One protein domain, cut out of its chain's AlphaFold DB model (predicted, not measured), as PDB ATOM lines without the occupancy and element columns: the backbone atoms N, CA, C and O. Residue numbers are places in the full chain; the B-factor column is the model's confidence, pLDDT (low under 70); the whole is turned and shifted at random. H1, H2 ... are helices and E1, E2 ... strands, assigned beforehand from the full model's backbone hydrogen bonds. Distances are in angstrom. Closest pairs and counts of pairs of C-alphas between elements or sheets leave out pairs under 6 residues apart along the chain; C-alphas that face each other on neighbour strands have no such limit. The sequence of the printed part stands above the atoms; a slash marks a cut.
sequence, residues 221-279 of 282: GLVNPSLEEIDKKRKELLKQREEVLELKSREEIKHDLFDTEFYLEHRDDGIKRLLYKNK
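AT A GLANCE: This is residues 221 to 279 of the 282 residues of an uncharacterized protein of Firmicutes bacterium (UniProt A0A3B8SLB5). A two-strand ladder, E1 and E2, sits where a long helical arm joins a small head; residues 221 to 240, of which 227 to 240 belong to H1, stick out from the head. In the head the chain loops round through H2 and H3 and folds back through H4, which packs on H2, to set E2 beside E1. The printed part has 59 residues with four named helices and two named strands, in the order H1, E1, H2, H3, H4, E2; the sheet E1 - E2 is antiparallel and the class is mostly helix. The whole is extended, with a radius of gyration of the C-alphas of 17.3 A and spans of 50 by 21 by 17 A, the arm making the length.

IN THESE COORDINATES: E1 is residues 245 to 247, 6.9 A long, and E2 is residues 276 to 278, 7.0 A, ending at C-alpha 278 at (165.161, 191.827, 238.577). H1, residues 227 to 243, begins at C-alpha 227 at (173.872, 219.249, 248.788) and measures 24.4 A. H2 is residues 250 to 258, 12.6 A; H3 is 260 to 266, 9.9 A; H4 is 272 to 275, 5.3 A.

HOW THE PARTS SIT: E1 and E2 are antiparallel at 136 degrees, with N 246 and O 277 within hydrogen-bond range at 2.9 A. The closest C-alphas of E1 and H4, Leu 247 and Leu 275, are 5.9 A apart. H4 touches H2, closest at the C-alphas of Ile 253 and Leu 275, 6.4 A. H2 and H3 only just touch, only at the corner, with 3 pairs of C-alphas within 8 A, the closest Asp 256 and Phe 262 at 6.0 A; they are about perpendicular, at 83 degrees. H3 and H4 are close but not clearly touching, with the closest C-alphas, His 266 and Arg 273, 7.8 A apart. H1 touches no helix and is apart from E2. In H1, H2 and H3 every O i to N i+4 pair is within hydrogen-bond range; H4 is too short for such a pair.

THE WHOLE: The C-alphas farthest apart, Val 223 and Phe 258, are 51.1 A apart. The printed part has no cut, and its five links are tight. Mean pLDDT of the printed part is 85.5; residue 270 is under 70.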
ATOM      1  N   GLY A 221     167.790 209.972 260.496       82.69
ATOM      2  CA  GLY A 221     167.802 210.899 261.633       82.69
ATOM      3  C   GLY A 221     168.511 212.229 261.365       82.69
ATOM      4  O   GLY A 221     168.672 213.026 262.289       82.69
ATOM      5  N   LEU A 222     168.934 212.483 260.124       81.06
ATOM      6  CA  LEU A 222     169.650 213.694 259.731       81.06
ATOM      7  C   LEU A 222     168.654 214.712 259.150       81.06
ATOM      8  O   LEU A 222     168.055 214.477 258.105       81.06
ATOM      9  N   VAL A 223     168.451 215.828 259.853       77.56
ATOM     10  CA  VAL A 223     167.498 216.886 259.473       77.56
ATOM     11  C   VAL A 223     168.239 217.979 258.698       77.56
ATOM     12  O   VAL A 223     169.259 218.466 259.179       77.56
ATOM     13  N   ASN A 224     167.706 218.391 257.541       81.62
ATOM     14  CA  ASN A 224     168.322 219.339 256.595       81.62
ATOM     15  C   ASN A 224     169.670 218.864 256.009       81.62
ATOM     16  O   ASN A 224     170.714 219.442 256.324       81.62
ATOM     17  N   PRO A 225     169.665 217.837 255.139       82.25
ATOM     18  CA  PRO A 225     170.882 217.353 254.497       82.25
ATOM     19  C   PRO A 225     171.529 218.404 253.584       82.25
ATOM     20  O   PRO A 225     170.852 219.171 252.894       82.25
ATOM     21  N   SER A 226     172.860 218.419 253.555       89.56
ATOM     22  CA  SER A 226     173.640 219.249 252.634       89.56
ATOM     23  C   SER A 226     173.561 218.731 251.189       89.56
ATOM     24  O   SER A 226     173.309 217.552 250.937       89.56
ATOM     25  N   LEU A 227     173.834 219.608 250.215       88.69
ATOM     26  CA  LEU A 227     173.872 219.249 248.788       88.69
ATOM     27  C   LEU A 227     174.840 218.089 248.490       88.69
ATOM     28  O   LEU A 227     174.512 217.208 247.698       88.69
ATOM     29  N   GLU A 228     176.002 218.048 249.151       89.81
ATOM     30  CA  GLU A 228     176.978 216.964 248.970       89.81
ATOM     31  C   GLU A 228     176.462 215.612 249.484       89.81
ATOM     32  O   GLU A 228     176.702 214.578 248.856       89.81
ATOM     33  N   GLU A 229     175.733 215.601 250.602       89.06
ATOM     34  CA  GLU A 229     175.141 214.380 251.161       89.06
ATOM     35  C   GLU A 229     174.042 213.832 250.253       89.06
ATOM     36  O   GLU A 229     174.020 212.629 249.971       89.06
ATOM     37  N   ILE A 230     173.188 214.719 249.732       89.62
ATOM     38  CA  ILE A 230     172.144 214.368 248.763       89.62
ATOM     39  C   ILE A 230     172.781 213.783 247.499       89.62
ATOM     40  O   ILE A 230     172.389 212.702 247.061       89.62
ATOM     41  N   ASP A 231     173.801 214.431 246.933       91.19
ATOM     42  CA  ASP A 231     174.492 213.954 245.727       91.19
ATOM     43  C   ASP A 231     175.179 212.605 245.931       91.19
ATOM     44  O   ASP A 231     175.121 211.726 245.061       91.19
ATOM     45  N   LYS A 232     175.824 212.416 247.087       92.81
ATOM     46  CA  LYS A 232     176.451 211.144 247.443       92.81
ATOM     47  C   LYS A 232     175.402 210.041 247.543       92.81
ATOM     48  O   LYS A 232     175.593 208.977 246.949       92.81
ATOM     49  N   LYS A 233     174.288 210.294 248.239       92.25
ATOM     50  CA  LYS A 233     173.238 209.289 248.426       92.25
ATOM     51  C   LYS A 233     172.512 208.967 247.125       92.25
ATOM     52  O   LYS A 233     172.282 207.800 246.825       92.25
ATOM     53  N   ARG A 234     172.253 209.979 246.301       91.62
ATOM     54  CA  ARG A 234     171.689 209.844 244.955       91.62
ATOM     55  C   ARG A 234     172.519 208.902 244.075       91.62
ATOM     56  O   ARG A 234     171.972 207.993 243.455       91.62
ATOM     57  N   LYS A 235     173.847 209.083 244.042       91.25
ATOM     58  CA  LYS A 235     174.766 208.198 243.298       91.25
ATOM     59  C   LYS A 235     174.764 206.768 243.841       91.25
ATOM     60  O   LYS A 235     174.855 205.823 243.062       91.25
ATOM     61  N   GLU A 236     174.653 206.608 245.157       91.50
ATOM     62  CA  GLU A 236     174.544 205.294 245.797       91.50
ATOM     63  C   GLU A 236     173.249 204.575 245.386       91.50
ATOM     64  O   GLU A 236     173.308 203.428 244.950       91.50
ATOM     65  N   LEU A 237     172.103 205.264 245.430       88.88
ATOM     66  CA  LEU A 237     170.802 204.730 245.011       88.88
ATOM     67  C   LEU A 237     170.782 204.343 243.525       88.88
ATOM     68  O   LEU A 237     170.278 203.279 243.169       88.88
ATOM     69  N   LEU A 238     171.384 205.159 242.652       85.81
ATOM     70  CA  LEU A 238     171.570 204.814 241.235       85.81
ATOM     71  C   LEU A 238     172.321 203.499 241.065       85.81
ATOM     72  O   LEU A 238     171.874 202.621 240.330       85.81
ATOM     73  N   LYS A 239     173.445 203.358 241.768       87.00
ATOM     74  CA  LYS A 239     174.267 202.155 241.696       87.00
ATOM     75  C   LYS A 239     173.507 200.930 242.211       87.00
ATOM     76  O   LYS A 239     173.541 199.885 241.571       87.00
ATOM     77  N   GLN A 240     172.756 201.076 243.303       85.75
ATOM     78  CA  GLN A 240     171.900 200.011 243.835       85.75
ATOM     79  C   GLN A 240     170.829 199.575 242.823       85.75
ATOM     80  O   GLN A 240     170.636 198.376 242.623       85.75
ATOM     81  N   ARG A 241     170.178 200.521 242.127       82.06
ATOM     82  CA  ARG A 241     169.192 200.223 241.069       82.06
ATOM     83  C   ARG A 241     169.797 199.460 239.886       82.06
ATOM     84  O   ARG A 241     169.112 198.645 239.276       82.06
ATOM     85  N   GLU A 242     171.061 199.703 239.551       78.69
ATOM     86  CA  GLU A 242     171.762 198.947 238.505       78.69
ATOM     87  C   GLU A 242     172.210 197.561 238.993       78.69
ATOM     88  O   GLU A 242     172.143 196.591 238.240       78.69
ATOM     89  N   GLU A 243     172.611 197.437 240.262       80.62
ATOM     90  CA  GLU A 243     173.076 196.180 240.862       80.62
ATOM     91  C   GLU A 243     171.966 195.130 241.036       80.62
ATOM     92  O   GLU A 243     172.271 193.933 241.062       80.62
ATOM     93  N   VAL A 244     170.696 195.543 241.122       81.69
ATOM     94  CA  VAL A 244     169.538 194.634 241.221       81.69
ATOM     95  C   VAL A 244     169.062 194.085 239.875       81.69
ATOM     96  O   VAL A 244     168.178 193.232 239.860       81.69
ATOM     97  N   LEU A 245     169.635 194.521 238.750       81.00
ATOM     98  CA  LEU A 245     169.317 193.973 237.432       81.00
ATOM     99  C   LEU A 245     170.288 192.848 237.066       81.00
ATOM    100  O   LEU A 245     171.501 192.954 237.254       81.00
ATOM    101  N   GLU A 246     169.764 191.771 236.494       86.38
ATOM    102  CA  GLU A 246     170.562 190.715 235.875       86.38
ATOM    103  C   GLU A 246     170.135 190.472 234.428       86.38
ATOM    104  O   GLU A 246     168.999 190.747 234.039       86.38
ATOM    105  N   LEU A 247     171.077 189.997 233.610       86.56
ATOM    106  CA  LEU A 247     170.817 189.662 232.212       86.56
ATOM    107  C   LEU A 247     169.935 188.416 232.135       86.56
ATOM    108  O   LEU A 247     170.246 187.392 232.743       86.56
ATOM    109  N   LYS A 248     168.878 188.492 231.327       89.38
ATOM    110  CA  LYS A 248     168.082 187.323 230.955       89.38
ATOM    111  C   LYS A 248     168.947 186.325 230.183       89.38
ATOM    112  O   LYS A 248     169.838 186.702 229.414       89.38
ATOM    113  N   SER A 249     168.675 185.038 230.366       91.38
ATOM    114  CA  SER A 249     169.288 183.983 229.566       91.38
ATOM    115  C   SER A 249     168.878 184.103 228.094       91.38
ATOM    116  O   SER A 249     167.871 184.720 227.742       91.38
ATOM    117  N   ARG A 250     169.652 183.475 227.199       88.88
ATOM    118  CA  ARG A 250     169.334 183.475 225.761       88.88
ATOM    119  C   ARG A 250     167.948 182.902 225.459       88.88
ATOM    120  O   ARG A 250     167.295 183.395 224.544       88.88
ATOM    121  N   GLU A 251     167.515 181.886 226.203       90.69
ATOM    122  CA  GLU A 251     166.207 181.257 225.993       90.69
ATOM    123  C   GLU A 251     165.059 182.142 226.486       90.69
ATOM    124  O   GLU A 251     164.059 182.250 225.785       90.69
ATOM    125  N   GLU A 252     165.223 182.851 227.609       89.12
ATOM    126  CA  GLU A 252     164.243 183.847 228.077       89.12
ATOM    127  C   GLU A 252     164.089 184.991 227.071       89.12
ATOM    128  O   GLU A 252     162.981 185.303 226.651       89.12
ATOM    129  N   ILE A 253     165.203 185.567 226.600       88.88
ATOM    130  CA  ILE A 253     165.164 186.642 225.594       88.88
ATOM    131  C   ILE A 253     164.473 186.154 224.320       88.88
ATOM    132  O   ILE A 253     163.662 186.862 223.727       88.88
ATOM    133  N   LYS A 254     164.798 184.936 223.875       89.69
ATOM    134  CA  LYS A 254     164.182 184.346 222.688       89.69
ATOM    135  C   LYS A 254     162.690 184.115 222.901       89.69
ATOM    136  O   LYS A 254     161.918 184.419 222.002       89.69
ATOM    137  N   HIS A 255     162.282 183.599 224.053       90.94
ATOM    138  CA  HIS A 255     160.877 183.436 224.393       90.94
ATOM    139  C   HIS A 255     160.137 184.778 224.303       90.94
ATOM    140  O   HIS A 255     159.229 184.925 223.487       90.94
ATOM    141  N   ASP A 256     160.616 185.786 225.026       90.44
ATOM    142  CA  ASP A 256     160.019 187.122 225.114       90.44
ATOM    143  C   ASP A 256     159.955 187.846 223.761       90.44
ATOM    144  O   ASP A 256     159.018 188.592 223.476       90.44
ATOM    145  N   LEU A 257     160.937 187.606 222.885       88.25
ATOM    146  CA  LEU A 257     160.969 188.172 221.538       88.25
ATOM    147  C   LEU A 257     159.804 187.708 220.659       88.25
ATOM    148  O   LEU A 257     159.344 188.479 219.814       88.25
ATOM    149  N   PHE A 258     159.365 186.457 220.815       89.69
ATOM    150  CA  PHE A 258     158.350 185.828 219.964       89.69
ATOM    151  C   PHE A 258     156.999 185.634 220.661       89.69
ATOM    152  O   PHE A 258     156.005 185.327 219.983       89.69
ATOM    153  N   ASP A 259     156.955 185.811 221.980       90.50
ATOM    154  CA  ASP A 259     155.744 185.693 222.772       90.50
ATOM    155  C   ASP A 259     154.823 186.909 222.600       90.50
ATOM    156  O   ASP A 259     155.255 188.061 222.516       90.50
ATOM    157  N   THR A 260     153.526 186.633 222.473       88.44
ATOM    158  CA  THR A 260     152.531 187.669 222.176       88.44
ATOM    159  C   THR A 260     151.948 188.292 223.436       88.44
ATOM    160  O   THR A 260     151.674 189.491 223.423       88.44
ATOM    161  N   GLU A 261     151.775 187.529 224.514       89.38
ATOM    162  CA  GLU A 261     151.260 188.069 225.777       89.38
ATOM    163  C   GLU A 261     152.295 189.000 226.404       89.38
ATOM    164  O   GLU A 261     151.987 190.156 226.699       89.38
ATOM    165  N   PHE A 262     153.550 188.551 226.444       88.69
ATOM    166  CA  PHE A 262     154.685 189.346 226.884       88.69
ATOM    167  C   PHE A 262     154.811 190.646 226.082       88.69
ATOM    168  O   PHE A 262     155.008 191.716 226.663       88.69
ATOM    169  N   TYR A 263     154.636 190.588 224.754       87.62
ATOM    170  CA  TYR A 263     154.605 191.787 223.913       87.62
ATOM    171  C   TYR A 263     153.466 192.736 224.294       87.62
ATOM    172  O   TYR A 263     153.694 193.934 224.438       87.62
ATOM    173  N   LEU A 264     152.236 192.241 224.444       87.44
ATOM    174  CA  LEU A 264     151.084 193.094 224.746       87.44
ATOM    175  C   LEU A 264     151.210 193.783 226.107       87.44
ATOM    176  O   LEU A 264     150.799 194.937 226.226       87.44
ATOM    177  N   GLU A 265     151.798 193.100 227.084       88.94
ATOM    178  CA  GLU A 265     152.046 193.629 228.424       88.94
ATOM    179  C   GLU A 265     153.182 194.666 228.437       88.94
ATOM    180  O   GLU A 265     153.032 195.729 229.034       88.94
ATOM    181  N   HIS A 266     154.284 194.405 227.725       85.75
ATOM    182  CA  HIS A 266     155.529 195.165 227.883       85.75
ATOM    183  C   HIS A 266     155.904 196.051 226.680       85.75
ATOM    184  O   HIS A 266     156.956 196.689 226.698       85.75
ATOM    185  N   ARG A 267     155.101 196.133 225.605       79.50
ATOM    186  CA  ARG A 267     155.417 196.942 224.394       79.50
ATOM    187  C   ARG A 267     155.702 198.422 224.666       79.50
ATOM    188  O   ARG A 267     156.253 199.121 223.819       79.50
ATOM    189  N   ASP A 268     155.232 198.907 225.806       76.25
ATOM    190  CA  ASP A 268     155.314 200.292 226.244       76.25
ATOM    191  C   ASP A 268     156.493 200.542 227.206       76.25
ATOM    192  O   ASP A 268     156.763 201.703 227.540       76.25
ATOM    193  N   ASP A 269     157.201 199.480 227.599       78.19
ATOM    194  CA  ASP A 269     158.357 199.519 228.486       78.19
ATOM    195  C   ASP A 269     159.650 199.846 227.729       78.19
ATOM    196  O   ASP A 269     159.776 199.684 226.512       78.19
ATOM    197  N   GLY A 270     160.666 200.300 228.462       68.88
ATOM    198  CA  GLY A 270     161.998 200.505 227.902       68.88
ATOM    199  C   GLY A 270     162.635 199.190 227.436       68.88
ATOM    200  O   GLY A 270     162.509 198.159 228.093       68.88
ATOM    201  N   ILE A 271     163.430 199.240 226.355       71.50
ATOM    202  CA  ILE A 271     164.073 198.053 225.744       71.50
ATOM    203  C   ILE A 271     164.917 197.228 226.731       71.50
ATOM    204  O   ILE A 271     165.153 196.043 226.513       71.50
ATOM    205  N   LYS A 272     165.364 197.845 227.838       76.00
ATOM    206  CA  LYS A 272     166.082 197.163 228.920       76.00
ATOM    207  C   LYS A 272     165.267 196.000 229.495       76.00
ATOM    208  O   LYS A 272     165.862 194.982 229.813       76.00
ATOM    209  N   ARG A 273     163.935 196.090 229.546       81.19
ATOM    210  CA  ARG A 273     163.042 195.018 230.030       81.19
ATOM    211  C   ARG A 273     163.120 193.733 229.197       81.19
ATOM    212  O   ARG A 273     162.857 192.638 229.694       81.19
ATOM    213  N   LEU A 274     163.519 193.864 227.933       81.19
ATOM    214  CA  LEU A 274     163.696 192.745 227.013       81.19
ATOM    215  C   LEU A 274     165.019 191.998 227.250       81.19
ATOM    216  O   LEU A 274     165.142 190.835 226.886       81.19
ATOM    217  N   LEU A 275     166.003 192.655 227.872       83.81
ATOM    218  CA  LEU A 275     167.349 192.115 228.099       83.81
ATOM    219  C   LEU A 275     167.645 191.818 229.573       83.81
ATOM    220  O   LEU A 275     168.478 190.964 229.867       83.81
ATOM    221  N   TYR A 276     166.980 192.516 230.490       85.00
ATOM    222  CA  TYR A 276     167.236 192.465 231.924       85.00
ATOM    223  C   TYR A 276     165.977 192.082 232.702       85.00
ATOM    224  O   TYR A 276     164.858 192.443 232.326       85.00
ATOM    225  N   LYS A 277     166.178 191.382 233.819       84.69
ATOM    226  CA  LYS A 277     165.166 191.096 234.841       84.69
ATOM    227  C   LYS A 277     165.674 191.506 236.223       84.69
ATOM    228  O   LYS A 277     166.862 191.784 236.391       84.69
ATOM    229  N   ASN A 278     164.771 191.571 237.195       81.88
ATOM    230  CA  ASN A 278     165.161 191.827 238.577       81.88
ATOM    231  C   ASN A 278     165.834 190.572 239.143       81.88
ATOM    232  O   ASN A 278     165.340 189.462 238.956       81.88
ATOM    233  N   LYS A 279     166.943 190.740 239.861       76.81
ATOM    234  CA  LYS A 279     167.579 189.646 240.595       76.81
ATOM    235  C   LYS A 279     166.572 189.025 241.559       76.81
ATOM    236  O   LYS A 279     166.023 189.721 242.411       76.81
TER     237      LYS A 279